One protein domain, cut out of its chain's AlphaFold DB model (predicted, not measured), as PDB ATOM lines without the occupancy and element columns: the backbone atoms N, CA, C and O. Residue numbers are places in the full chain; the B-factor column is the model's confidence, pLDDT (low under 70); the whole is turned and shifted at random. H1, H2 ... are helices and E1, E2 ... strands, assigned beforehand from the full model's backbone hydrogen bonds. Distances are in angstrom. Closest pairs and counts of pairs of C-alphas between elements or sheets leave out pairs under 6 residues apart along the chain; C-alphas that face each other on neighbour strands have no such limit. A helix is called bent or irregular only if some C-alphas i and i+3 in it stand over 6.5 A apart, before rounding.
ATOM      1  N   LYS A   5     -13.673  15.083 -32.360       88.12
ATOM      2  CA  LYS A   5     -13.934  14.059 -33.379       88.12
ATOM      3  C   LYS A   5     -13.484  12.687 -32.895       88.12
ATOM      4  O   LYS A   5     -14.284  11.769 -32.947       88.12
ATOM      5  N   GLU A   6     -12.265  12.556 -32.379       90.44
ATOM      6  CA  GLU A   6     -11.766  11.278 -31.853       90.44
ATOM      7  C   GLU A   6     -12.639  10.777 -30.694       90.44
ATOM      8  O   GLU A   6     -13.050   9.624 -30.708       90.44
ATOM      9  N   ILE A   7     -13.043  11.656 -29.768       89.06
ATOM     10  CA  ILE A   7     -13.965  11.306 -28.672       89.06
ATOM     11  C   ILE A   7     -15.329  10.816 -29.209       89.06
ATOM     12  O   ILE A   7     -15.912   9.862 -28.689       89.06
ATOM     13  N   GLN A   8     -15.862  11.469 -30.249       89.06
ATOM     14  CA  GLN A   8     -17.124  11.080 -30.885       89.06
ATOM     15  C   GLN A   8     -16.992   9.760 -31.656       89.06
ATOM     16  O   GLN A   8     -17.882   8.913 -31.563       89.06
ATOM     17  N   ASP A   9     -15.895   9.572 -32.388       89.69
ATOM     18  CA  ASP A   9     -15.598   8.359 -33.146       89.69
ATOM     19  C   ASP A   9     -15.427   7.166 -32.191       89.69
ATOM     20  O   ASP A   9     -16.037   6.128 -32.427       89.69
ATOM     21  N   THR A  10     -14.713   7.317 -31.065       90.19
ATOM     22  CA  THR A  10     -14.583   6.280 -30.021       90.19
ATOM     23  C   THR A  10     -15.945   5.810 -29.505       90.19
ATOM     24  O   THR A  10     -16.213   4.609 -29.512       90.19
ATOM     25  N   TYR A  11     -16.831   6.731 -29.107       90.75
ATOM     26  CA  TYR A  11     -18.180   6.368 -28.646       90.75
ATOM     27  C   TYR A  11     -19.014   5.702 -29.757       90.75
ATOM     28  O   TYR A  11     -19.693   4.704 -29.520       90.75
ATOM     29  N   SER A  12     -18.934   6.220 -30.985       88.88
ATOM     30  CA  SER A  12     -19.736   5.735 -32.117       88.88
ATOM     31  C   SER A  12     -19.283   4.357 -32.614       88.88
ATOM     32  O   SER A  12     -20.122   3.525 -32.957       88.88
ATOM     33  N   ILE A  13     -17.972   4.089 -32.612       90.38
ATOM     34  CA  ILE A  13     -17.396   2.770 -32.903       90.38
ATOM     35  C   ILE A  13     -17.813   1.776 -31.818       90.38
ATOM     36  O   ILE A  13     -18.290   0.696 -32.156       90.38
ATOM     37  N   ALA A  14     -17.707   2.143 -30.536       91.38
ATOM     38  CA  ALA A  14     -18.134   1.286 -29.433       91.38
ATOM     39  C   ALA A  14     -19.611   0.882 -29.551       91.38
ATOM     40  O   ALA A  14     -19.904  -0.310 -29.541       91.38
ATOM     41  N   GLN A  15     -20.517   1.848 -29.756       89.94
ATOM     42  CA  GLN A  15     -21.947   1.578 -29.942       89.94
ATOM     43  C   GLN A  15     -22.204   0.678 -31.158       89.94
ATOM     44  O   GLN A  15     -22.900  -0.323 -31.046       89.94
ATOM     45  N   ALA A  16     -21.596   0.963 -32.315       89.62
ATOM     46  CA  ALA A  16     -21.769   0.129 -33.508       89.62
ATOM     47  C   ALA A  16     -21.241  -1.310 -33.323       89.62
ATOM     48  O   ALA A  16     -21.727  -2.238 -33.973       89.62
ATOM     49  N   LYS A  17     -20.250  -1.498 -32.446       92.19
ATOM     50  CA  LYS A  17     -19.623  -2.782 -32.122       92.19
ATOM     51  C   LYS A  17     -20.480  -3.604 -31.151       92.19
ATOM     52  O   LYS A  17     -20.748  -4.775 -31.427       92.19
ATOM     53  N   THR A  18     -20.987  -2.987 -30.079       91.25
ATOM     54  CA  THR A  18     -21.922  -3.639 -29.143       91.25
ATOM     55  C   THR A  18     -23.286  -3.893 -29.777       91.25
ATOM     56  O   THR A  18     -23.841  -4.963 -29.561       91.25
ATOM     57  N   ASP A  19     -23.798  -2.994 -30.625       90.31
ATOM     58  CA  ASP A  19     -25.061  -3.173 -31.360       90.31
ATOM     59  C   ASP A  19     -25.051  -4.431 -32.245       90.31
ATOM     60  O   ASP A  19     -26.084  -5.085 -32.408       90.31
ATOM     61  N   LYS A  20     -23.900  -4.767 -32.849       92.94
ATOM     62  CA  LYS A  20     -23.727  -6.007 -33.625       92.94
ATOM     63  C   LYS A  20     -23.672  -7.229 -32.712       92.94
ATOM     64  O   LYS A  20     -24.433  -8.168 -32.929       92.94
ATOM     65  N   TRP A  21     -22.811  -7.189 -31.691       94.69
ATOM     66  CA  TRP A  21     -22.640  -8.266 -30.708       94.69
ATOM     67  C   TRP A  21     -23.969  -8.646 -30.050       94.69
ATOM     68  O   TRP A  21     -24.377  -9.807 -30.051       94.69
ATOM     69  N   LYS A  22     -24.710  -7.629 -29.608       93.00
ATOM     70  CA  LYS A  22     -26.066  -7.738 -29.083       93.00
ATOM     71  C   LYS A  22     -26.978  -8.486 -30.047       93.00
ATOM     72  O   LYS A  22     -27.516  -9.510 -29.661       93.00
ATOM     73  N   LYS A  23     -27.115  -8.043 -31.302       91.56
ATOM     74  CA  LYS A  23     -28.013  -8.682 -32.287       91.56
ATOM     75  C   LYS A  23     -27.677 -10.152 -32.534       91.56
ATOM     76  O   LYS A  23     -28.589 -10.956 -32.708       91.56
ATOM     77  N   ILE A  24     -26.389 -10.504 -32.528       91.62
ATOM     78  CA  ILE A  24     -25.933 -11.895 -32.637       91.62
ATOM     79  C   ILE A  24     -26.458 -12.703 -31.442       91.62
ATOM     80  O   ILE A  24     -27.201 -13.662 -31.644       91.62
ATOM     81  N   HIS A  25     -26.172 -12.288 -30.207       90.25
ATOM     82  CA  HIS A  25     -26.586 -13.044 -29.018       90.25
ATOM     83  C   HIS A  25     -28.096 -12.963 -28.725       90.25
ATOM     84  O   HIS A  25     -28.674 -13.949 -28.283       90.25
ATOM     85  N   GLU A  26     -28.781 -11.868 -29.067       89.38
ATOM     86  CA  GLU A  26     -30.248 -11.767 -29.028       89.38
ATOM     87  C   GLU A  26     -30.919 -12.772 -29.979       89.38
ATOM     88  O   GLU A  26     -31.957 -13.325 -29.624       89.38
ATOM     89  N   SER A  27     -30.321 -13.064 -31.145       87.38
ATOM     90  CA  SER A  27     -30.826 -14.097 -32.066       87.38
ATOM     91  C   SER A  27     -30.651 -15.533 -31.554       87.38
ATOM     92  O   SER A  27     -31.355 -16.432 -32.008       87.38
ATOM     93  N   LEU A  28     -29.749 -15.743 -30.588       85.06
ATOM     94  CA  LEU A  28     -29.468 -17.038 -29.961       85.06
ATOM     95  C   LEU A  28     -30.198 -17.214 -28.617       85.06
ATOM     96  O   LEU A  28     -30.408 -18.342 -28.180       85.06
ATOM     97  N   ALA A  29     -30.636 -16.120 -27.989       77.06
ATOM     98  CA  ALA A  29     -31.219 -16.055 -26.644       77.06
ATOM     99  C   ALA A  29     -32.576 -16.774 -26.451       77.06
ATOM    100  O   ALA A  29     -33.140 -16.742 -25.357       77.06
ATOM    101  N   THR A  30     -33.126 -17.388 -27.502       73.62
ATOM    102  CA  THR A  30     -34.313 -18.265 -27.461       73.62
ATOM    103  C   THR A  30     -33.975 -19.742 -27.689       73.62
ATOM    104  O   THR A  30     -34.871 -20.587 -27.684       73.62
ATOM    105  N   THR A  31     -32.699 -20.067 -27.902       77.81
ATOM    106  CA  THR A  31     -32.205 -21.440 -28.045       77.81
ATOM    107  C   THR A  31     -31.715 -21.974 -26.699       77.81
ATOM    108  O   THR A  31     -31.369 -21.201 -25.804       77.81
ATOM    109  N   LYS A  32     -31.703 -23.303 -26.528       74.75
ATOM    110  CA  LYS A  32     -31.159 -23.916 -25.308       74.75
ATOM    111  C   LYS A  32     -29.669 -23.544 -25.153       74.75
ATOM    112  O   LYS A  32     -28.971 -23.324 -26.142       74.75
ATOM    113  N   ASP A  33     -29.208 -23.474 -23.903       79.00
ATOM    114  CA  ASP A  33     -27.810 -23.237 -23.525       79.00
ATOM    115  C   ASP A  33     -27.258 -21.860 -23.952       79.00
ATOM    116  O   ASP A  33     -26.062 -21.716 -24.187       79.00
ATOM    117  N   HIS A  34     -28.135 -20.846 -24.030       85.19
ATOM    118  CA  HIS A  34     -27.784 -19.435 -24.246       85.19
ATOM    119  C   HIS A  34     -28.503 -18.488 -23.264       85.19
ATOM    120  O   HIS A  34     -29.682 -18.677 -22.948       85.19
ATOM    121  N   LEU A  35     -27.812 -17.441 -22.794       87.62
ATOM    122  CA  LEU A  35     -28.373 -16.452 -21.864       87.62
ATOM    123  C   LEU A  35     -29.503 -15.619 -22.508       87.62
ATOM    124  O   LEU A  35     -29.432 -15.272 -23.690       87.62
ATOM    125  N   PRO A  36     -30.535 -15.227 -21.735       88.31
ATOM    126  CA  PRO A  36     -31.721 -14.567 -22.270       88.31
ATOM    127  C   PRO A  36     -31.436 -13.116 -22.678       88.31
ATOM    128  O   PRO A  36     -30.576 -12.440 -22.105       88.31
ATOM    129  N   THR A  37     -32.248 -12.582 -23.596       88.38
ATOM    130  CA  THR A  37     -32.161 -11.210 -24.138       88.38
ATOM    131  C   THR A  37     -31.992 -10.148 -23.046       88.38
ATOM    132  O   THR A  37     -31.193  -9.229 -23.185       88.38
ATOM    133  N   SER A  38     -32.691 -10.290 -21.915       86.44
ATOM    134  CA  SER A  38     -32.628  -9.349 -20.788       86.44
ATOM    135  C   SER A  38     -31.268  -9.295 -20.079       86.44
ATOM    136  O   SER A  38     -30.939  -8.263 -19.492       86.44
ATOM    137  N   VAL A  39     -30.476 -10.372 -20.142       89.38
ATOM    138  CA  VAL A  39     -29.088 -10.428 -19.656       89.38
ATOM    139  C   VAL A  39     -28.135  -9.871 -20.716       89.38
ATOM    140  O   VAL A  39     -27.318  -9.014 -20.389       89.38
ATOM    141  N   VAL A  40     -28.293 -10.259 -21.989       90.25
ATOM    142  CA  VAL A  40     -27.496  -9.733 -23.119       90.25
ATOM    143  C   VAL A  40     -27.589  -8.200 -23.202       90.25
ATOM    144  O   VAL A  40     -26.566  -7.519 -23.271       90.25
ATOM    145  N   MET A  41     -28.800  -7.644 -23.098       88.94
ATOM    146  CA  MET A  41     -29.038  -6.195 -23.040       88.94
ATOM    147  C   MET A  41     -28.371  -5.524 -21.831       88.94
ATOM    148  O   MET A  41     -27.884  -4.405 -21.951       88.94
ATOM    149  N   ALA A  42     -28.334  -6.186 -20.669       88.56
ATOM    150  CA  ALA A  42     -27.684  -5.627 -19.484       88.56
ATOM    151  C   ALA A  42     -26.162  -5.532 -19.680       88.56
ATOM    152  O   ALA A  42     -25.574  -4.500 -19.372       88.56
ATOM    153  N   VAL A  43     -25.532  -6.573 -20.241       91.19
ATOM    154  CA  VAL A  43     -24.093  -6.586 -20.563       91.19
ATOM    155  C   VAL A  43     -23.736  -5.480 -21.564       91.19
ATOM    156  O   VAL A  43     -22.771  -4.746 -21.344       91.19
ATOM    157  N   GLU A  44     -24.542  -5.299 -22.615       90.50
ATOM    158  CA  GLU A  44     -24.391  -4.200 -23.580       90.50
ATOM    159  C   GLU A  44     -24.477  -2.821 -22.902       90.50
ATOM    160  O   GLU A  44     -23.573  -1.997 -23.062       90.50
ATOM    161  N   GLU A  45     -25.508  -2.589 -22.083       88.06
ATOM    162  CA  GLU A  45     -25.692  -1.328 -21.359       88.06
ATOM    163  C   GLU A  45     -24.539  -1.034 -20.378       88.06
ATOM    164  O   GLU A  45     -24.103   0.116 -20.259       88.06
ATOM    165  N   ILE A  46     -23.995  -2.052 -19.703       87.62
ATOM    166  CA  ILE A  46     -22.834  -1.904 -18.811       87.62
ATOM    167  C   ILE A  46     -21.598  -1.426 -19.590       87.62
ATOM    168  O   ILE A  46     -20.911  -0.500 -19.146       87.62
ATOM    169  N   ILE A  47     -21.311  -2.041 -20.742       90.06
ATOM    170  CA  ILE A  47     -20.140  -1.716 -21.571       90.06
ATOM    171  C   ILE A  47     -20.283  -0.313 -22.181       90.06
ATOM    172  O   ILE A  47     -19.341   0.482 -22.146       90.06
ATOM    173  N   ILE A  48     -21.472   0.045 -22.668       87.94
ATOM    174  CA  ILE A  48     -21.713   1.363 -23.266       87.94
ATOM    175  C   ILE A  48     -21.728   2.490 -22.234       87.94
ATOM    176  O   ILE A  48     -21.154   3.549 -22.500       87.94
ATOM    177  N   ASN A  49     -22.278   2.282 -21.034       86.06
ATOM    178  CA  ASN A  49     -22.158   3.268 -19.955       86.06
ATOM    179  C   ASN A  49     -20.693   3.472 -19.520       86.06
ATOM    180  O   ASN A  49     -20.292   4.604 -19.237       86.06
ATOM    181  N   GLN A  50     -19.878   2.411 -19.540       86.00
ATOM    182  CA  GLN A  50     -18.437   2.481 -19.287       86.00
ATOM    183  C   GLN A  50     -17.690   3.336 -20.327       86.00
ATOM    184  O   GLN A  50     -16.960   4.251 -19.945       86.00
ATOM    185  N   VAL A  51     -17.900   3.108 -21.630       89.25
ATOM    186  CA  VAL A  51     -17.273   3.933 -22.687       89.25
ATOM    187  C   VAL A  51     -17.770   5.377 -22.630       89.25
ATOM    188  O   VAL A  51     -16.973   6.316 -22.684       89.25
ATOM    189  N   LYS A  52     -19.085   5.563 -22.472       87.00
ATOM    190  CA  LYS A  52     -19.714   6.883 -22.377       87.00
ATOM    191  C   LYS A  52     -19.078   7.723 -21.272       87.00
ATOM    192  O   LYS A  52     -18.706   8.863 -21.537       87.00
ATOM    193  N   PHE A  53     -18.869   7.146 -20.086       87.38
ATOM    194  CA  PHE A  53     -18.209   7.833 -18.977       87.38
ATOM    195  C   PHE A  53     -16.814   8.361 -19.343       87.38
ATOM    196  O   PHE A  53     -16.536   9.538 -19.115       87.38
ATOM    197  N   VAL A  54     -15.963   7.537 -19.966       89.38
ATOM    198  CA  VAL A  54     -14.623   7.959 -20.415       89.38
ATOM    199  C   VAL A  54     -14.723   9.128 -21.393       89.38
ATOM    200  O   VAL A  54     -14.059  10.148 -21.210       89.38
ATOM    201  N   THR A  55     -15.599   9.024 -22.397       90.56
ATOM    202  CA  THR A  55     -15.769  10.083 -23.406       90.56
ATOM    203  C   THR A  55     -16.368  11.374 -22.837       90.56
ATOM    204  O   THR A  55     -16.047  12.465 -23.305       90.56
ATOM    205  N   ASP A  56     -17.188  11.279 -21.790       90.44
ATOM    206  CA  ASP A  56     -17.742  12.429 -21.075       90.44
ATOM    207  C   ASP A  56     -16.680  13.117 -20.193       90.44
ATOM    208  O   ASP A  56     -16.609  14.346 -20.160       90.44
ATOM    209  N   MET A  57     -15.785  12.354 -19.556       91.94
ATOM    210  CA  MET A  57     -14.631  12.899 -18.821       91.94
ATOM    211  C   MET A  57     -13.589  13.542 -19.750       91.94
ATOM    212  O   MET A  57     -13.048  14.598 -19.427       91.94
ATOM    213  N   GLN A  58     -13.364  12.983 -20.943       93.25
ATOM    214  CA  GLN A  58     -12.519  13.605 -21.973       93.25
ATOM    215  C   GLN A  58     -13.100  14.941 -22.476       93.25
ATOM    216  O   GLN A  58     -12.356  15.905 -22.658       93.25
ATOM    217  N   ARG A  59     -14.429  15.049 -22.639       92.62
ATOM    218  CA  ARG A  59     -15.096  16.324 -22.983       92.62
ATOM    219  C   ARG A  59     -14.974  17.353 -21.865       92.62
ATOM    220  O   ARG A  59     -14.650  18.504 -22.148       92.62
ATOM    221  N   LEU A  60     -15.168  16.942 -20.608       94.88
ATOM    222  CA  LEU A  60     -14.938  17.811 -19.451       94.88
ATOM    223  C   LEU A  60     -13.501  18.351 -19.439       94.88
ATOM    224  O   LEU A  60     -13.312  19.541 -19.207       94.88
ATOM    225  N   ASN A  61     -12.506  17.518 -19.760       94.94
ATOM    226  CA  ASN A  61     -11.110  17.941 -19.866       94.94
ATOM    227  C   ASN A  61     -10.929  19.048 -20.922       94.94
ATOM    228  O   ASN A  61     -10.494  20.149 -20.583       94.94
ATOM    229  N   ASN A  62     -11.376  18.820 -22.163       94.81
ATOM    230  CA  ASN A  62     -11.309  19.821 -23.236       94.81
ATOM    231  C   ASN A  62     -12.028  21.134 -22.853       94.81
ATOM    232  O   ASN A  62     -11.509  22.229 -23.082       94.81
ATOM    233  N   MET A  63     -13.201  21.047 -22.218       96.19
ATOM    234  CA  MET A  63     -13.967  22.212 -21.758       96.19
ATOM    235  C   MET A  63     -13.265  22.978 -20.623       96.19
ATOM    236  O   MET A  63     -13.286  24.211 -20.614       96.19
ATOM    237  N   LEU A  64     -12.601  22.277 -19.698       96.62
ATOM    238  CA  LEU A  64     -11.800  22.877 -18.628       96.62
ATOM    239  C   LEU A  64     -10.498  23.499 -19.145       96.62
ATOM    240  O   LEU A  64     -10.096  24.543 -18.640       96.62
ATOM    241  N   VAL A  65      -9.872  22.928 -20.179       96.12
ATOM    242  CA  VAL A  65      -8.730  23.546 -20.874       96.12
ATOM    243  C   VAL A  65      -9.139  24.881 -21.510       96.12
ATOM    244  O   VAL A  65      -8.398  25.859 -21.391       96.12
ATOM    245  N   ILE A  66     -10.337  24.967 -22.106       96.12
ATOM    246  CA  ILE A  66     -10.873  26.225 -22.656       96.12
ATOM    247  C   ILE A  66     -11.188  27.237 -21.539       96.12
ATOM    248  O   ILE A  66     -10.779  28.393 -21.647       96.12
ATOM    249  N   LEU A  67     -11.837  26.822 -20.440       96.50
ATOM    250  CA  LEU A  67     -12.056  27.686 -19.266       96.50
ATOM    251  C   LEU A  67     -10.723  28.207 -18.701       96.50
ATOM    252  O   LEU A  67     -10.574  29.403 -18.476       96.50
ATOM    253  N   ARG A  68      -9.721  27.340 -18.544       96.56
ATOM    254  CA  ARG A  68      -8.372  27.697 -18.085       96.56
ATOM    255  C   ARG A  68      -7.681  28.701 -19.007       96.56
ATOM    256  O   ARG A  68      -7.049  29.628 -18.503       96.56
ATOM    257  N   ALA A  69      -7.783  28.543 -20.326       94.94
ATOM    258  CA  ALA A  69      -7.260  29.524 -21.279       94.94
ATOM    259  C   ALA A  69      -7.956  30.883 -21.098       94.94
ATOM    260  O   ALA A  69      -7.289  31.897 -20.903       94.94
ATOM    261  N   HIS A  70      -9.287  30.884 -21.007       94.56
ATOM    262  CA  HIS A  70     -10.074  32.098 -20.812       94.56
ATOM    263  C   HIS A  70      -9.764  32.811 -19.478       94.56
ATOM    264  O   HIS A  70      -9.593  34.025 -19.465       94.56
ATOM    265  N   VAL A  71      -9.567  32.081 -18.371       93.38
ATOM    266  CA  VAL A  71      -9.076  32.645 -17.092       93.38
ATOM    267  C   VAL A  71      -7.624  33.140 -17.210       93.38
ATOM    268  O   VAL A  71      -7.244  34.128 -16.581       93.38
ATOM    269  N   THR A  72      -6.790  32.512 -18.044       92.62
ATOM    270  CA  THR A  72      -5.414  32.979 -18.300       92.62
ATOM    271  C   THR A  72      -5.399  34.319 -19.043       92.62
ATOM    272  O   THR A  72      -4.536  35.154 -18.772       92.62
ATOM    273  N   GLU A  73      -6.383  34.578 -19.900       90.56
ATOM    274  CA  GLU A  73      -6.519  35.822 -20.667       90.56
ATOM    275  C   GLU A  73      -7.279  36.907 -19.880       90.56
ATOM    276  O   GLU A  73      -6.763  38.009 -19.702       90.56
ATOM    277  N   HIS A  74      -8.440  36.573 -19.309       88.19
ATOM    278  CA  HIS A  74      -9.409  37.515 -18.725       88.19
ATOM    279  C   HIS A  74      -9.568  37.421 -17.194       88.19
ATOM    280  O   HIS A  74     -10.430  38.087 -16.625       88.19
ATOM    281  N   GLY A  75      -8.759  36.601 -16.515       81.62
ATOM    282  CA  GLY A  75      -8.800  36.454 -15.057       81.62
ATOM    283  C   GLY A  75      -8.510  37.755 -14.297       81.62
ATOM    284  O   GLY A  75      -7.677  38.558 -14.725       81.62
ATOM    285  N   ASP A  76      -9.171  37.916 -13.152       77.38
ATOM    286  CA  ASP A  76      -9.163  39.114 -12.307       77.38
ATOM    287  C   ASP A  76      -8.145  39.027 -11.140       77.38
ATOM    288  O   ASP A  76      -7.082  38.414 -11.265       77.38
ATOM    289  N   GLY A  77      -8.442  39.655  -9.994       70.06
ATOM    290  CA  GLY A  77      -7.606  39.590  -8.790       70.06
ATOM    291  C   GLY A  77      -7.433  38.179  -8.208       70.06
ATOM    292  O   GLY A  77      -6.408  37.908  -7.584       70.06
ATOM    293  N   GLU A  78      -8.372  37.257  -8.446       75.75
ATOM    294  CA  GLU A  78      -8.305  35.874  -7.954       75.75
ATOM    295  C   GLU A  78      -7.689  34.890  -8.961       75.75
ATOM    296  O   GLU A  78      -7.429  33.732  -8.619       75.75
ATOM    297  N   LYS A  79      -7.378  35.343 -10.182       84.25
ATOM    298  CA  LYS A  79      -6.803  34.568 -11.299       84.25
ATOM    299  C   LYS A  79      -5.776  33.509 -10.891       84.25
ATOM    300  O   LYS A  79      -5.829  32.379 -11.370       84.25
ATOM    301  N   LYS A  80      -4.832  33.842  -9.999       76.00
ATOM    302  CA  LYS A  80      -3.785  32.904  -9.547       76.00
ATOM    303  C   LYS A  80      -4.358  31.710  -8.766       76.00
ATOM    304  O   LYS A  80      -3.877  30.595  -8.944       76.00
ATOM    305  N   MET A  81      -5.374  31.934  -7.932       76.56
ATOM    306  CA  MET A  81      -6.081  30.885  -7.190       76.56
ATOM    307  C   MET A  81      -6.957  30.051  -8.130       76.56
ATOM    308  O   MET A  81      -6.867  28.826  -8.132       76.56
ATOM    309  N   GLN A  82      -7.738  30.713  -8.988       83.00
ATOM    310  CA  GLN A  82      -8.622  30.055  -9.954       83.00
ATOM    311  C   GLN A  82      -7.838  29.135 -10.909       83.00
ATOM    312  O   GLN A  82      -8.210  27.979 -11.111       83.00
ATOM    313  N   LEU A  83      -6.695  29.596 -11.436       82.25
ATOM    314  CA  LEU A  83      -5.814  28.775 -12.274       82.25
ATOM    315  C   LEU A  83      -5.188  27.602 -11.510       82.25
ATOM    316  O   LEU A  83      -5.021  26.538 -12.100       82.25
ATOM    317  N   ALA A  84      -4.864  27.750 -10.221       77.06
ATOM    318  CA  ALA A  84      -4.370  26.636  -9.408       77.06
ATOM    319  C   ALA A  84      -5.439  25.540  -9.233       77.06
ATOM    320  O   ALA A  84      -5.137  24.363  -9.425       77.06
ATOM    321  N   ILE A  85      -6.691  25.928  -8.966       80.06
ATOM    322  CA  ILE A  85      -7.841  25.012  -8.855       80.06
ATOM    323  C   ILE A  85      -8.119  24.307 -10.198       80.06
ATOM    324  O   ILE A  85      -8.317  23.094 -10.230       80.06
ATOM    325  N   LEU A  86      -8.065  25.028 -11.325       88.75
ATOM    326  CA  LEU A  86      -8.260  24.442 -12.659       88.75
ATOM    327  C   LEU A  86      -7.117  23.495 -13.071       88.75
ATOM    328  O   LEU A  86      -7.383  22.403 -13.569       88.75
ATOM    329  N   ASN A  87      -5.853  23.880 -12.841       86.25
ATOM    330  CA  ASN A  87      -4.685  23.018 -13.079       86.25
ATOM    331  C   ASN A  87      -4.772  21.721 -12.259       86.25
ATOM    332  O   ASN A  87      -4.454  20.644 -12.763       86.25
ATOM    333  N   ASN A  88      -5.214  21.830 -11.001       81.31
ATOM    334  CA  ASN A  88      -5.446  20.686 -10.133       81.31
ATOM    335  C   ASN A  88      -6.474  19.725 -10.739       81.31
ATOM    336  O   ASN A  88      -6.156  18.571 -11.020       81.31
ATOM    337  N   TYR A  89      -7.695  20.205 -10.972       88.25
ATOM    338  CA  TYR A  89      -8.790  19.339 -11.399       88.25
ATOM    339  C   TYR A  89      -8.489  18.642 -12.730       88.25
ATOM    340  O   TYR A  89      -8.808  17.468 -12.884       88.25
ATOM    341  N   LEU A  90      -7.803  19.321 -13.660       92.06
ATOM    342  CA  LEU A  90      -7.275  18.698 -14.878       92.06
ATOM    343  C   LEU A  90      -6.296  17.554 -14.562       92.06
ATOM    344  O   LEU A  90      -6.470  16.458 -15.079       92.06
ATOM    345  N   THR A  91      -5.345  17.759 -13.647       87.19
ATOM    346  CA  THR A  91      -4.376  16.727 -13.225       87.19
ATOM    347  C   THR A  91      -5.067  15.512 -12.585       87.19
ATOM    348  O   THR A  91      -4.715  14.368 -12.875       87.19
ATOM    349  N   LYS A  92      -6.085  15.735 -11.740       85.69
ATOM    350  CA  LYS A  92      -6.917  14.663 -11.162       85.69
ATOM    351  C   LYS A  92      -7.712  13.909 -12.235       85.69
ATOM    352  O   LYS A  92      -7.803  12.685 -12.184       85.69
ATOM    353  N   LEU A  93      -8.268  14.634 -13.206       90.88
ATOM    354  CA  LEU A  93      -9.073  14.095 -14.304       90.88
ATOM    355  C   LEU A  93      -8.226  13.280 -15.296       90.88
ATOM    356  O   LEU A  93      -8.669  12.225 -15.745       90.88
ATOM    357  N   ASP A  94      -6.998  13.717 -15.576       87.44
ATOM    358  CA  ASP A  94      -6.016  12.969 -16.366       87.44
ATOM    359  C   ASP A  94      -5.629  11.668 -15.650       87.44
ATOM    360  O   ASP A  94      -5.779  10.582 -16.209       87.44
ATOM    361  N   GLY A  95      -5.257  11.748 -14.367       85.19
ATOM    362  CA  GLY A  95      -4.923  10.568 -13.563       85.19
ATOM    363  C   GLY A  95      -6.087   9.580 -13.390       85.19
ATOM    364  O   GLY A  95      -5.845   8.378 -13.224       85.19
ATOM    365  N   LEU A  96      -7.339  10.051 -13.428       88.12
ATOM    366  CA  LEU A  96      -8.541   9.212 -13.480       88.12
ATOM    367  C   LEU A  96      -8.639   8.481 -14.829       88.12
ATOM    368  O   LEU A  96      -8.845   7.269 -14.848       88.12
ATOM    369  N   LEU A  97      -8.482   9.200 -15.947       88.62
ATOM    370  CA  LEU A  97      -8.531   8.632 -17.300       88.62
ATOM    371  C   LEU A  97      -7.428   7.583 -17.516       88.62
ATOM    372  O   LEU A  97      -7.711   6.506 -18.040       88.62
ATOM    373  N   GLU A  98      -6.207   7.842 -17.042       86.62
ATOM    374  CA  GLU A  98      -5.102   6.870 -17.026       86.62
ATOM    375  C   GLU A  98      -5.451   5.612 -16.219       86.62
ATOM    376  O   GLU A  98      -5.265   4.488 -16.684       86.62
ATOM    377  N   SER A  99      -5.987   5.787 -15.008       84.25
ATOM    378  CA  SER A  99      -6.315   4.662 -14.119       84.25
ATOM    379  C   SER A  99      -7.516   3.863 -14.617       84.25
ATOM    380  O   SER A  99      -7.613   2.671 -14.343       84.25
ATOM    381  N   TYR A 100      -8.402   4.494 -15.389       85.31
ATOM    382  CA  TYR A 100      -9.462   3.810 -16.111       85.31
ATOM    383  C   TYR A 100      -8.906   2.995 -17.288       85.31
ATOM    384  O   TYR A 100      -9.277   1.836 -17.450       85.31
ATOM    385  N   ALA A 101      -7.993   3.569 -18.081       83.81
ATOM    386  CA  ALA A 101      -7.346   2.890 -19.208       83.81
ATOM    387  C   ALA A 101      -6.431   1.723 -18.779       83.81
ATOM    388  O   ALA A 101      -6.186   0.814 -19.567       83.81
ATOM    389  N   ALA A 102      -5.954   1.726 -17.530       82.88
ATOM    390  CA  ALA A 102      -5.211   0.617 -16.929       82.88
ATOM    391  C   ALA A 102      -6.099  -0.567 -16.482       82.88
ATOM    392  O   ALA A 102      -5.581  -1.654 -16.217       82.88
ATOM    393  N   LEU A 103      -7.423  -0.389 -16.384       82.69
ATOM    394  CA  LEU A 103      -8.347  -1.496 -16.123       82.69
ATOM    395  C   LEU A 103      -8.654  -2.262 -17.420       82.69
ATOM    396  O   LEU A 103      -8.721  -1.651 -18.484       82.69
ATOM    397  N   PRO A 104      -8.949  -3.576 -17.350       83.38
ATOM    398  CA  PRO A 104      -9.419  -4.328 -18.509       83.38
ATOM    399  C   PRO A 104     -10.641  -3.676 -19.173       83.38
ATOM    400  O   PRO A 104     -11.578  -3.238 -18.493       83.38
ATOM    401  N   ASP A 105     -10.643  -3.649 -20.503       85.31
ATOM    402  CA  ASP A 105     -11.764  -3.190 -21.320       85.31
ATOM    403  C   ASP A 105     -12.486  -4.392 -21.955       85.31
ATOM    404  O   ASP A 105     -11.931  -5.015 -22.863       85.31
ATOM    405  N   PRO A 106     -13.724  -4.719 -21.534       87.19
ATOM    406  CA  PRO A 106     -14.492  -5.808 -22.139       87.19
ATOM    407  C   PRO A 106     -14.794  -5.587 -23.628       87.19
ATOM    408  O   PRO A 106     -14.947  -6.549 -24.380       87.19
ATOM    409  N   LEU A 107     -14.829  -4.332 -24.097       89.38
ATOM    410  CA  LEU A 107     -15.043  -4.016 -25.511       89.38
ATOM    411  C   LEU A 107     -13.882  -4.504 -26.401       89.38
ATOM    412  O   LEU A 107     -14.082  -4.722 -27.600       89.38
ATOM    413  N   ALA A 108     -12.688  -4.719 -25.836       89.31
ATOM    414  CA  ALA A 108     -11.542  -5.286 -26.544       89.31
ATOM    415  C   ALA A 108     -11.712  -6.785 -26.865       89.31
ATOM    416  O   ALA A 108     -11.112  -7.267 -27.823       89.31
ATOM    417  N   SER A 109     -12.550  -7.516 -26.117       90.25
ATOM    418  CA  SER A 109     -12.866  -8.932 -26.383       90.25
ATOM    419  C   SER A 109     -13.970  -9.145 -27.427       90.25
ATOM    420  O   SER A 109     -14.252 -10.280 -27.807       90.25
ATOM    421  N   ILE A 110     -14.573  -8.064 -27.922       91.62
ATOM    422  CA  ILE A 110     -15.471  -8.050 -29.082       91.62
ATOM    423  C   ILE A 110     -14.652  -7.575 -30.299       91.62
ATOM    424  O   ILE A 110     -13.733  -6.770 -30.150       91.62
ATOM    425  N   ASN A 111     -14.974  -8.010 -31.518       89.81
ATOM    426  CA  ASN A 111     -14.392  -7.502 -32.768       89.81
ATOM    427  C   ASN A 111     -15.369  -6.603 -33.548       89.81
ATOM    428  O   ASN A 111     -16.538  -6.474 -33.192       89.81
ATOM    429  N   ASP A 112     -14.912  -5.969 -34.628       87.50
ATOM    430  CA  ASP A 112     -15.698  -4.960 -35.358       87.50
ATOM    431  C   ASP A 112     -16.941  -5.512 -36.078       87.50
ATOM    432  O   ASP A 112     -17.762  -4.737 -36.573       87.50
ATOM    433  N   GLN A 113     -17.118  -6.837 -36.129       89.19
ATOM    434  CA  GLN A 113     -18.338  -7.493 -36.610       89.19
ATOM    435  C   GLN A 113     -19.277  -7.939 -35.481       89.19
ATOM    436  O   GLN A 113     -20.324  -8.511 -35.767       89.19
ATOM    437  N   GLY A 114     -18.946  -7.647 -34.221       85.31
ATOM    438  CA  GLY A 114     -19.710  -8.082 -33.052       85.31
ATOM    439  C   GLY A 114     -19.429  -9.525 -32.623       85.31
ATOM    440  O   GLY A 114     -20.082 -10.011 -31.711       85.31
ATOM    441  N   MET A 115     -18.472 -10.212 -33.249       88.25
ATOM    442  CA  MET A 115     -18.052 -11.561 -32.850       88.25
ATOM    443  C   MET A 115     -16.926 -11.471 -31.810       88.25
ATOM    444  O   MET A 115     -16.179 -10.493 -31.799       88.25
ATOM    445  N   GLY A 116     -16.755 -12.487 -30.969       88.12
ATOM    446  CA  GLY A 116     -15.715 -12.513 -29.939       88.12
ATOM    447  C   GLY A 116     -16.201 -13.241 -28.693       88.12
ATOM    448  O   GLY A 116     -16.782 -14.316 -28.817       88.12
ATOM    449  N   ALA A 117     -15.977 -12.640 -27.527       89.75
ATOM    450  CA  ALA A 117     -16.434 -13.163 -26.243       89.75
ATOM    451  C   ALA A 117     -17.960 -13.342 -26.165       89.75
ATOM    452  O   ALA A 117     -18.744 -12.496 -26.610       89.75
ATOM    453  N   THR A 118     -18.356 -14.438 -25.527       90.31
ATOM    454  CA  THR A 118     -19.728 -14.752 -25.113       90.31
ATOM    455  C   THR A 118     -20.250 -13.775 -24.047       90.31
ATOM    456  O   THR A 118     -19.459 -13.091 -23.384       90.31
ATOM    457  N   PRO A 119     -21.580 -13.696 -23.826       90.88
ATOM    458  CA  PRO A 119     -22.146 -12.932 -22.715       90.88
ATOM    459  C   PRO A 119     -21.568 -13.364 -21.364       90.88
ATOM    460  O   PRO A 119     -21.235 -12.508 -20.552       90.88
ATOM    461  N   GLU A 120     -21.378 -14.665 -21.151       90.12
ATOM    462  CA  GLU A 120     -20.752 -15.262 -19.973       90.12
ATOM    463  C   GLU A 120     -19.331 -14.728 -19.745       90.12
ATOM    464  O   GLU A 120     -19.039 -14.205 -18.671       90.12
ATOM    465  N   GLU A 121     -18.459 -14.785 -20.756       91.25
ATOM    466  CA  GLU A 121     -17.085 -14.276 -20.655       91.25
ATOM    467  C   GLU A 121     -17.045 -12.769 -20.366       91.25
ATOM    468  O   GLU A 121     -16.237 -12.317 -19.553       91.25
ATOM    469  N   LEU A 122     -17.941 -11.978 -20.967       92.00
ATOM    470  CA  LEU A 122     -18.043 -10.545 -20.672       92.00
ATOM    471  C   LEU A 122     -18.556 -10.283 -19.246       92.00
ATOM    472  O   LEU A 122     -18.046  -9.380 -18.583       92.00
ATOM    473  N   ILE A 123     -19.499 -11.085 -18.736       91.12
ATOM    474  CA  ILE A 123     -19.939 -11.038 -17.331       91.12
ATOM    475  C   ILE A 123     -18.758 -11.339 -16.399       91.12
ATOM    476  O   ILE A 123     -18.551 -10.607 -15.427       91.12
ATOM    477  N   GLU A 124     -17.942 -12.354 -16.696       89.75
ATOM    478  CA  GLU A 124     -16.764 -12.676 -15.886       89.75
ATOM    479  C   GLU A 124     -15.706 -11.574 -15.919       89.75
ATOM    480  O   GLU A 124     -15.178 -11.212 -14.866       89.75
ATOM    481  N   GLN A 125     -15.429 -10.983 -17.085       90.00
ATOM    482  CA  GLN A 125     -14.510  -9.848 -17.200       90.00
ATOM    483  C   GLN A 125     -15.004  -8.633 -16.401       90.00
ATOM    484  O   GLN A 125     -14.226  -8.022 -15.664       90.00
ATOM    485  N   LEU A 126     -16.300  -8.314 -16.485       88.56
ATOM    486  CA  LEU A 126     -16.934  -7.226 -15.735       88.56
ATOM    487  C   LEU A 126     -16.874  -7.450 -14.216       88.56
ATOM    488  O   LEU A 126     -16.478  -6.548 -13.476       88.56
ATOM    489  N   CYS A 127     -17.196  -8.654 -13.743       85.81
ATOM    490  CA  CYS A 127     -17.143  -8.978 -12.316       85.81
ATOM    491  C   CYS A 127     -15.695  -9.047 -11.799       85.81
ATOM    492  O   CYS A 127     -15.400  -8.583 -10.699       85.81
ATOM    493  N   THR A 128     -14.756  -9.553 -12.604       83.88
ATOM    494  CA  THR A 128     -13.322  -9.585 -12.264       83.88
ATOM    495  C   THR A 128     -12.735  -8.175 -12.182       83.88
ATOM    496  O   THR A 128     -11.952  -7.888 -11.276       83.88
ATOM    497  N   LYS A 129     -13.163  -7.253 -13.057       85.00
ATOM    498  CA  LYS A 129     -12.793  -5.826 -13.014       85.00
ATOM    499  C   LYS A 129     -13.215  -5.142 -11.706       85.00
ATOM    500  O   LYS A 129     -12.480  -4.279 -11.234       85.00
ATOM    501  N   LEU A 130     -14.328  -5.551 -11.081       79.31
ATOM    502  CA  LEU A 130     -14.738  -5.033  -9.765       79.31
ATOM    503  C   LEU A 130     -13.914  -5.572  -8.581       79.31
ATOM    504  O   LEU A 130     -13.910  -4.965  -7.514       79.31
ATOM    505  N   ASN A 131     -13.197  -6.685  -8.755       75.81
ATOM    506  CA  ASN A 131     -12.374  -7.300  -7.704       75.81
ATOM    507  C   ASN A 131     -10.891  -6.876  -7.762       75.81
ATOM    508  O   ASN A 131     -10.064  -7.404  -7.019       75.81
ATOM    509  N   ARG A 132     -10.539  -5.931  -8.643       80.44
ATOM    510  CA  ARG A 132      -9.163  -5.461  -8.856       80.44
ATOM    511  C   ARG A 132      -8.747  -4.341  -7.888       80.44
ATOM    512  O   ARG A 132      -9.529  -3.407  -7.690       80.44
ATOM    513  N   PRO A 133      -7.516  -4.348  -7.337       74.88
ATOM    514  CA  PRO A 133      -7.029  -3.273  -6.463       74.88
ATOM    515  C   PRO A 133      -6.958  -1.908  -7.167       74.88
ATOM    516  O   PRO A 133      -7.146  -0.873  -6.528       74.88
ATOM    517  N   GLU A 134      -6.766  -1.882  -8.487       79.00
ATOM    518  CA  GLU A 134      -6.785  -0.666  -9.304       79.00
ATOM    519  C   GLU A 134      -8.157   0.039  -9.267       79.00
ATOM    520  O   GLU A 134      -8.216   1.267  -9.362       79.00
ATOM    521  N   LEU A 135      -9.258  -0.693  -9.025       78.62
ATOM    522  CA  LEU A 135     -10.581  -0.096  -8.811       78.62
ATOM    523  C   LEU A 135     -10.581   0.827  -7.585       78.62
ATOM    524  O   LEU A 135     -11.205   1.884  -7.620       78.62
ATOM    525  N   LYS A 136      -9.856   0.478  -6.513       73.56
ATOM    526  CA  LYS A 136      -9.776   1.322  -5.313       73.56
ATOM    527  C   LYS A 136      -9.080   2.657  -5.611       73.56
ATOM    528  O   LYS A 136      -9.556   3.699  -5.165       73.56
ATOM    529  N   LYS A 137      -8.027   2.652  -6.441       76.81
ATOM    530  CA  LYS A 137      -7.401   3.888  -6.950       76.81
ATOM    531  C   LYS A 137      -8.414   4.727  -7.740       76.81
ATOM    532  O   LYS A 137      -8.560   5.913  -7.452       76.81
ATOM    533  N   LEU A 138      -9.154   4.103  -8.662       81.38
ATOM    534  CA  LEU A 138     -10.188   4.777  -9.455       81.38
ATOM    535  C   LEU A 138     -11.286   5.391  -8.563       81.38
ATOM    536  O   LEU A 138     -11.656   6.544  -8.766       81.38
ATOM    537  N   MET A 139     -11.777   4.664  -7.549       76.56
ATOM    538  CA  MET A 139     -12.800   5.171  -6.622       76.56
ATOM    539  C   MET A 139     -12.293   6.370  -5.811       76.56
ATOM    540  O   MET A 139     -13.052   7.311  -5.597       76.56
ATOM    541  N   SER A 140     -11.011   6.367  -5.416       74.19
ATOM    542  CA  SER A 140     -10.380   7.526  -4.773       74.19
ATOM    543  C   SER A 140     -10.449   8.752  -5.670       74.19
ATOM    544  O   SER A 140     -11.005   9.765  -5.268       74.19
ATOM    545  N   GLN A 141      -9.999   8.619  -6.917       79.44
ATOM    546  CA  GLN A 141      -9.939   9.729  -7.868       79.44
ATOM    547  C   GLN A 141     -11.329  10.283  -8.224       79.44
ATOM    548  O   GLN A 141     -11.466  11.482  -8.459       79.44
ATOM    549  N   LEU A 142     -12.378   9.449  -8.210       81.06
ATOM    550  CA  LEU A 142     -13.767   9.918  -8.319       81.06
ATOM    551  C   LEU A 142     -14.182  10.780  -7.113       81.06
ATOM    552  O   LEU A 142     -14.854  11.794  -7.299       81.06
ATOM    553  N   GLY A 143     -13.768  10.410  -5.898       72.38
ATOM    554  CA  GLY A 143     -13.972  11.220  -4.694       72.38
ATOM    555  C   GLY A 143     -13.157  12.516  -4.701       72.38
ATOM    556  O   GLY A 143     -13.708  13.591  -4.487       72.38
ATOM    557  N   ASP A 144     -11.878  12.436  -5.071       75.19
ATOM    558  CA  ASP A 144     -10.976  13.588  -5.166       75.19
ATOM    559  C   ASP A 144     -11.478  14.646  -6.173       75.19
ATOM    560  O   ASP A 144     -11.176  15.832  -6.025       75.19
ATOM    561  N   LEU A 145     -12.239  14.235  -7.196       82.12
ATOM    562  CA  LEU A 145     -12.920  15.119  -8.151       82.12
ATOM    563  C   LEU A 145     -14.282  15.621  -7.635       82.12
ATOM    564  O   LEU A 145     -14.660  16.754  -7.929       82.12
ATOM    565  N   ALA A 146     -15.010  14.821  -6.850       75.94
ATOM    566  CA  ALA A 146     -16.257  15.246  -6.211       75.94
ATOM    567  C   ALA A 146     -16.036  16.417  -5.235       75.94
ATOM    568  O   ALA A 146     -16.769  17.405  -5.288       75.94
ATOM    569  N   ASP A 147     -14.985  16.358  -4.412       71.31
ATOM    570  CA  ASP A 147     -14.656  17.398  -3.422       71.31
ATOM    571  C   ASP A 147     -14.336  18.770  -4.052       71.31
ATOM    572  O   ASP A 147     -14.472  19.817  -3.410       71.31
ATOM    573  N   ASP A 148     -13.924  18.801  -5.323       76.31
ATOM    574  CA  ASP A 148     -13.647  20.030  -6.078       76.31
ATOM    575  C   ASP A 148     -14.807  20.467  -6.999       76.31
ATOM    576  O   ASP A 148     -14.727  21.544  -7.595       76.31
ATOM    577  N   GLN A 149     -15.912  19.705  -7.073       80.56
ATOM    578  CA  GLN A 149     -17.061  19.986  -7.948       80.56
ATOM    579  C   GLN A 149     -17.576  21.426  -7.799       80.56
ATOM    580  O   GLN A 149     -17.746  22.128  -8.798       80.56
ATOM    581  N   MET A 150     -17.836  21.878  -6.566       75.06
ATOM    582  CA  MET A 150     -18.353  23.231  -6.322       75.06
ATOM    583  C   MET A 150     -17.338  24.297  -6.737       75.06
ATOM    584  O   MET A 150     -17.685  25.195  -7.496       75.06
ATOM    585  N   LYS A 151     -16.063  24.125  -6.361       82.06
ATOM    586  CA  LYS A 151     -14.971  25.062  -6.674       82.06
ATOM    587  C   LYS A 151     -14.851  25.305  -8.186       82.06
ATOM    588  O   LYS A 151     -14.731  26.443  -8.631       82.06
ATOM    589  N   ILE A 152     -14.943  24.241  -8.983       90.19
ATOM    590  CA  ILE A 152     -14.925  24.319 -10.453       90.19
ATOM    591  C   ILE A 152     -16.206  24.943 -11.013       90.19
ATOM    592  O   ILE A 152     -16.136  25.747 -11.943       90.19
ATOM    593  N   ASN A 153     -17.370  24.611 -10.453       86.06
ATOM    594  CA  ASN A 153     -18.648  25.159 -10.905       86.06
ATOM    595  C   ASN A 153     -18.806  26.649 -10.574       86.06
ATOM    596  O   ASN A 153     -19.438  27.371 -11.344       86.06
ATOM    597  N   ASP A 154     -18.204  27.124  -9.486       83.00
ATOM    598  CA  ASP A 154     -18.183  28.536  -9.110       83.00
ATOM    599  C   ASP A 154     -17.251  29.338 -10.034       83.00
ATOM    600  O   ASP A 154     -17.684  30.348 -10.590       83.00
ATOM    601  N   ILE A 155     -16.040  28.835 -10.324       88.69
ATOM    602  CA  ILE A 155     -15.155  29.419 -11.353       88.69
ATOM    603  C   ILE A 155     -15.854  29.427 -12.722       88.69
ATOM    604  O   ILE A 155     -15.810  30.428 -13.435       88.69
ATOM    605  N   TYR A 156     -16.546  28.343 -13.094       94.19
ATOM    606  CA  TYR A 156     -17.330  28.319 -14.328       94.19
ATOM    607  C   TYR A 156     -18.432  29.385 -14.330       94.19
ATOM    608  O   TYR A 156     -18.600  30.063 -15.342       94.19
ATOM    609  N   ARG A 157     -19.158  29.575 -13.219       92.19
ATOM    610  CA  ARG A 157     -20.242  30.566 -13.114       92.19
ATOM    611  C   ARG A 157     -19.740  31.989 -13.373       92.19
ATOM    612  O   ARG A 157     -20.420  32.728 -14.078       92.19
ATOM    613  N   THR A 158     -18.544  32.338 -12.892       91.00
ATOM    614  CA  THR A 158     -17.900  33.642 -13.144       91.00
ATOM    615  C   THR A 158     -17.681  33.914 -14.637       91.00
ATOM    616  O   THR A 158     -17.937  35.021 -15.098       91.00
ATOM    617  N   TYR A 159     -17.270  32.904 -15.414       93.56
ATOM    618  CA  TYR A 159     -16.905  33.057 -16.835       93.56
ATOM    619  C   TYR A 159     -17.945  32.508 -17.831       93.56
ATOM    620  O   TYR A 159     -17.741  32.559 -19.046       93.56
ATOM    621  N   GLN A 160     -19.081  31.992 -17.347       93.50
ATOM    622  CA  GLN A 160     -20.088  31.283 -18.146       93.50
ATOM    623  C   GLN A 160     -20.572  32.092 -19.357       93.50
ATOM    624  O   GLN A 160     -20.675  31.550 -20.459       93.50
ATOM    625  N   GLN A 161     -20.875  33.378 -19.159       92.56
ATOM    626  CA  GLN A 161     -21.467  34.231 -20.194       92.56
ATOM    627  C   GLN A 161     -20.507  34.519 -21.351       92.56
ATOM    628  O   GLN A 161     -20.956  34.651 -22.488       92.56
ATOM    629  N   ASP A 162     -19.200  34.577 -21.095       92.06
ATOM    630  CA  ASP A 162     -18.193  34.792 -22.134       92.06
ATOM    631  C   ASP A 162     -17.763  33.480 -22.793       92.06
ATOM    632  O   ASP A 162     -17.689  33.413 -24.022       92.06
ATOM    633  N   LEU A 163     -17.645  32.387 -22.029       93.38
ATOM    634  CA  LEU A 163     -17.456  31.046 -22.592       93.38
ATOM    635  C   LEU A 163     -18.576  30.652 -23.565       93.38
ATOM    636  O   LEU A 163     -18.301  30.085 -24.621       93.38
ATOM    637  N   LEU A 164     -19.835  30.990 -23.268       93.00
ATOM    638  CA  LEU A 164     -20.966  30.721 -24.165       93.00
ATOM    639  C   LEU A 164     -20.924  31.523 -25.480       93.00
ATOM    640  O   LEU A 164     -21.621  31.144 -26.421       93.00
ATOM    641  N   LYS A 165     -20.078  32.556 -25.599       94.19
ATOM    642  CA  LYS A 165     -19.815  33.278 -26.861       94.19
ATOM    643  C   LYS A 165     -18.713  32.613 -27.699       94.19
ATOM    644  O   LYS A 165     -18.636  32.860 -28.899       94.19
ATOM    645  N   LEU A 166     -17.870  31.760 -27.107       92.56
ATOM    646  CA  LEU A 166     -16.752  31.120 -27.808       92.56
ATOM    647  C   LEU A 166     -17.229  29.949 -28.679       92.56
ATOM    648  O   LEU A 166     -17.806  28.976 -28.187       92.56
ATOM    649  N   THR A 167     -16.929  29.992 -29.977       92.50
ATOM    650  CA  THR A 167     -17.257  28.909 -30.921       92.50
ATOM    651  C   THR A 167     -16.633  27.571 -30.511       92.50
ATOM    652  O   THR A 167     -17.290  26.539 -30.608       92.50
ATOM    653  N   THR A 168     -15.404  27.585 -29.988       91.25
ATOM    654  CA  THR A 168     -14.682  26.394 -29.506       91.25
ATOM    655  C   THR A 168     -15.369  25.745 -28.302       91.25
ATOM    656  O   THR A 168     -15.630  24.544 -28.321       91.25
ATOM    657  N   TYR A 169     -15.760  26.529 -27.290       93.12
ATOM    658  CA  TYR A 169     -16.522  26.018 -26.143       93.12
ATOM    659  C   TYR A 169     -17.882  25.455 -26.583       93.12
ATOM    660  O   TYR A 169     -18.279  24.371 -26.157       93.12
ATOM    661  N   ASN A 170     -18.577  26.144 -27.495       91.44
ATOM    662  CA  ASN A 170     -19.831  25.656 -28.073       91.44
ATOM    663  C   ASN A 170     -19.665  24.350 -28.872       91.44
ATOM    664  O   ASN A 170     -20.581  23.524 -28.887       91.44
ATOM    665  N   GLN A 171     -18.510  24.131 -29.506       88.50
ATOM    666  CA  GLN A 171     -18.197  22.880 -30.192       88.50
ATOM    667  C   GLN A 171     -17.979  21.734 -29.195       88.50
ATOM    668  O   GLN A 171     -18.700  20.739 -29.299       88.50
ATOM    669  N   GLU A 172     -17.068  21.869 -28.226       89.69
ATOM    670  CA  GLU A 172     -16.758  20.807 -27.248       89.69
ATOM    671  C   GLU A 172     -17.972  20.428 -26.384       89.69
ATOM    672  O   GLU A 172     -18.264  19.242 -26.213       89.69
ATOM    673  N   ARG A 173     -18.758  21.425 -25.942       89.44
ATOM    674  CA  ARG A 173     -19.973  21.232 -25.123       89.44
ATOM    675  C   ARG A 173     -21.132  20.533 -25.850       89.44
ATOM    676  O   ARG A 173     -22.183  20.307 -25.253       89.44
ATOM    677  N   THR A 174     -20.971  20.232 -27.140       88.06
ATOM    678  CA  THR A 174     -21.980  19.610 -28.007       88.06
ATOM    679  C   THR A 174     -21.541  18.193 -28.397       88.06
ATOM    680  O   THR A 174     -20.522  18.022 -29.069       88.06
ATOM    681  N   SER A 175     -22.321  17.180 -28.020       83.88
ATOM    682  CA  SER A 175     -22.060  15.753 -28.268       83.88
ATOM    683  C   SER A 175     -23.247  15.081 -28.949       83.88
ATOM    684  O   SER A 175     -24.373  15.237 -28.476       83.88
ATOM    685  N   ASP A 176     -23.003  14.276 -29.979       82.94
ATOM    686  CA  ASP A 176     -24.051  13.459 -30.590       82.94
ATOM    687  C   ASP A 176     -24.168  12.131 -29.834       82.94
ATOM    688  O   ASP A 176     -23.166  11.465 -29.562       82.94
ATOM    689  N   ILE A 177     -25.387  11.763 -29.447       76.50
ATOM    690  CA  ILE A 177     -25.685  10.574 -28.643       76.50
ATOM    691  C   ILE A 177     -26.805   9.755 -29.281       76.50
ATOM    692  O   ILE A 177     -27.759  10.311 -29.834       76.50
ATOM    693  N   MET A 178     -26.721   8.431 -29.171       67.31
ATOM    694  CA  MET A 178     -27.865   7.566 -29.441       67.31
ATOM    695  C   MET A 178     -28.874   7.681 -28.295       67.31
ATOM    696  O   MET A 178     -28.511   7.604 -27.121       67.31
ATOM    697  N   LEU A 179     -30.150   7.850 -28.639       58.75
ATOM    698  CA  LEU A 179     -31.265   7.660 -27.713       58.75
ATOM    699  C   LEU A 179     -31.906   6.303 -27.992       58.75
ATOM    700  O   LEU A 179     -32.217   6.005 -29.147       58.75
ATOM    701  N   ASN A 180     -32.133   5.509 -26.941       52.03
ATOM    702  CA  ASN A 180     -32.626   4.129 -27.018       52.03
ATOM    703  C   ASN A 180     -33.812   4.015 -27.997       52.03
ATOM    704  O   ASN A 180     -34.893   4.556 -27.753       52.03
ATOM    705  N   ASN A 181     -33.581   3.326 -29.118       48.97
ATOM    706  CA  ASN A 181     -34.525   3.086 -30.218       48.97
ATOM    707  C   ASN A 181     -35.132   4.345 -30.887       48.97
ATOM    708  O   ASN A 181     -36.157   4.246 -31.559       48.97
ATOM    709  N   GLN A 188     -26.413  19.179 -25.875       88.50
ATOM    710  CA  GLN A 188     -25.477  20.124 -25.266       88.50
ATOM    711  C   GLN A 188     -25.424  19.930 -23.747       88.50
ATOM    712  O   GLN A 188     -26.467  19.749 -23.122       88.50
ATOM    713  N   ARG A 189     -24.221  19.973 -23.168       90.25
ATOM    714  CA  ARG A 189     -23.949  19.826 -21.725       90.25
ATOM    715  C   ARG A 189     -22.859  20.806 -21.300       90.25
ATOM    716  O   ARG A 189     -21.873  20.947 -22.009       90.25
ATOM    717  N   GLN A 190     -23.042  21.513 -20.193       92.50
ATOM    718  CA  GLN A 190     -22.098  22.488 -19.636       92.50
ATOM    719  C   GLN A 190     -21.164  21.825 -18.610       92.50
ATOM    720  O   GLN A 190     -21.401  20.692 -18.202       92.50
ATOM    721  N   ILE A 191     -20.117  22.526 -18.152       92.12
ATOM    722  CA  ILE A 191     -19.180  22.004 -17.131       92.12
ATOM    723  C   ILE A 191     -19.911  21.391 -15.907       92.12
ATOM    724  O   ILE A 191     -19.586  20.252 -15.569       92.12
ATOM    725  N   PRO A 192     -20.950  22.023 -15.310       89.44
ATOM    726  CA  PRO A 192     -21.702  21.446 -14.188       89.44
ATOM    727  C   PRO A 192     -22.396  20.106 -14.471       89.44
ATOM    728  O   PRO A 192     -22.500  19.278 -13.565       89.44
ATOM    729  N   ASP A 193     -22.826  19.856 -15.714       86.94
ATOM    730  CA  ASP A 193     -23.450  18.582 -16.113       86.94
ATOM    731  C   ASP A 193     -22.445  17.417 -16.089       86.94
ATOM    732  O   ASP A 193     -22.840  16.256 -15.966       86.94
ATOM    733  N   PHE A 194     -21.147  17.722 -16.202       87.38
ATOM    734  CA  PHE A 194     -20.059  16.748 -16.166       87.38
ATOM    735  C   PHE A 194     -19.370  16.668 -14.793       87.38
ATOM    736  O   PHE A 194     -19.039  15.571 -14.354       87.38
ATOM    737  N   THR A 195     -19.173  17.780 -14.073       83.38
ATOM    738  CA  THR A 195     -18.511  17.777 -12.747       83.38
ATOM    739  C   THR A 195     -19.342  17.106 -11.652       83.38
ATOM    740  O   THR A 195     -18.793  16.702 -10.634       83.38
ATOM    741  N   ILE A 196     -20.650  16.917 -11.864       75.31
ATOM    742  CA  ILE A 196     -21.508  16.082 -11.007       75.31
ATOM    743  C   ILE A 196     -21.352  14.572 -11.281       75.31
ATOM    744  O   ILE A 196     -21.788  13.742 -10.480       75.31
ATOM    745  N   MET A 197     -20.746  14.174 -12.406       78.62
ATOM    746  CA  MET A 197     -20.636  12.761 -12.780       78.62
ATOM    747  C   MET A 197     -19.773  11.914 -11.835       78.62
ATOM    748  O   MET A 197     -20.198  10.790 -11.581       78.62
ATOM    749  N   PRO A 198     -18.638  12.378 -11.269       75.62
ATOM    750  CA  PRO A 198     -17.879  11.595 -10.293       75.62
ATOM    751  C   PRO A 198     -18.737  11.152  -9.096       75.62
ATOM    752  O   PRO A 198     -18.810   9.955  -8.815       75.62
ATOM    753  N   VAL A 199     -19.507  12.076  -8.502       67.44
ATOM    754  CA  VAL A 199     -20.495  11.781  -7.440       67.44
ATOM    755  C   VAL A 199     -21.530  10.756  -7.908       67.44
ATOM    756  O   VAL A 199     -21.807   9.780  -7.213       67.44
ATOM    757  N   GLN A 200     -22.103  10.949  -9.099       68.94
ATOM    758  CA  GLN A 200     -23.126  10.042  -9.626       68.94
ATOM    759  C   GLN A 200     -22.582   8.660 -10.020       68.94
ATOM    760  O   GLN A 200     -23.355   7.702 -10.076       68.94
ATOM    761  N   ASN A 201     -21.286   8.537 -10.322       68.88
ATOM    762  CA  ASN A 201     -20.705   7.309 -10.858       68.88
ATOM    763  C   ASN A 201     -20.150   6.365  -9.792       68.88
ATOM    764  O   ASN A 201     -20.120   5.165 -10.054       68.88
TER     765      ASN A 201
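This is residues 5 to 181 and 188 to 201 of the 794 residues of an uncharacterized protein of Legionella drancourtii LLAP12 (UniProt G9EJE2). One long helix, H2, is the spine of an elongated helical body: H1 folds back beside its earlier part and H3 beside its later part. H5 and H6 make an angled arch from near the first residues of H2 to H3, H7 crosses near the last residues of H2, and H9 and H10 sit between H2, H6 and H7. The 191 printed residues include ten named helices and one named strand, in the order H1 to H8, E1, H9, H10, and the class is mostly helix. The whole is only just compact, close to loose, with a radius of gyration of the C-alphas of 19.3 A and spans of 70 by 36 by 22 A.

H1, residues 5 to 28, begins at C-alpha 5 (-13.934, 14.059, -33.379) and is 34.9 A long. H2, residues 37 to 74, is 54.0 A long and ends at C-alpha 74 (-9.409, 37.515, -18.725). H3 is residues 79 to 101, 32.7 A long, and H4 is residues 106 to 109. H5, residues 119 to 130, is 16.9 A long, and H6, residues 133 to 146, is 20.7 A long. H7, residues 149 to 163, is 18.4 A long and irregular: C-alphas 158 and 161 are 7.9 A apart. H8 is residues 167 to 172, E1 residues 174 to 179, H9 residues 191 to 195, and H10 residues 197 to 201, ending at C-alpha 201 (-20.705, 7.309, -10.858).

H2 is the hub, touching six helices. H1 and H2 form a helical hairpin at a shallow tilt of 5 degrees; their closest C-alphas, of Glu 26 and Thr 37, are 5.3 A apart. H2 and H3 form another, at 26 degrees, closest at Arg 68 and Leu 86, 6.3 A between C-alphas. H2 touches H5 at Val 40 and Pro 119 (C-alphas 6.2 A), H7 at Leu 67 and Leu 163 (7.2 A), H8 at Met 63 and Glu 172 (6.3 A) and H9 at Leu 60 and Phe 194 (6.2 A). H3 touches H6, opposite ways at a shallow tilt of 26 degrees, closest at the C-alphas of Leu 96 and Gln 141, 5.8 A. H10 touches H6, closest at the C-alphas of Leu 142 and Pro 198, 4.9 A, and H4 touches H5, closest at those of Pro 106 and Leu 122, 6.1 A. E1 pairs with no named strand and is near H2. Every O i to N i+4 pair is within hydrogen-bond range in H3, H5, H8, H9 and H10, against 19 of 20 in H1, 33 of 34 in H2, 9 of 10 in H6 and 9 of 11 in H7; H4 is too short for such a pair.

The two C-alphas farthest apart, of Lys 32 and Gly 77, are 69.7 A apart. Residues 182 to 187 are not printed, and C-alphas 181 and 188 are 19.9 A apart across this cut, in the link from E1 to H9. Of the links printed whole, none is long. The mean pLDDT of the printed part is 85.9; residues 178 to 181 and 199 to 201 are under 70.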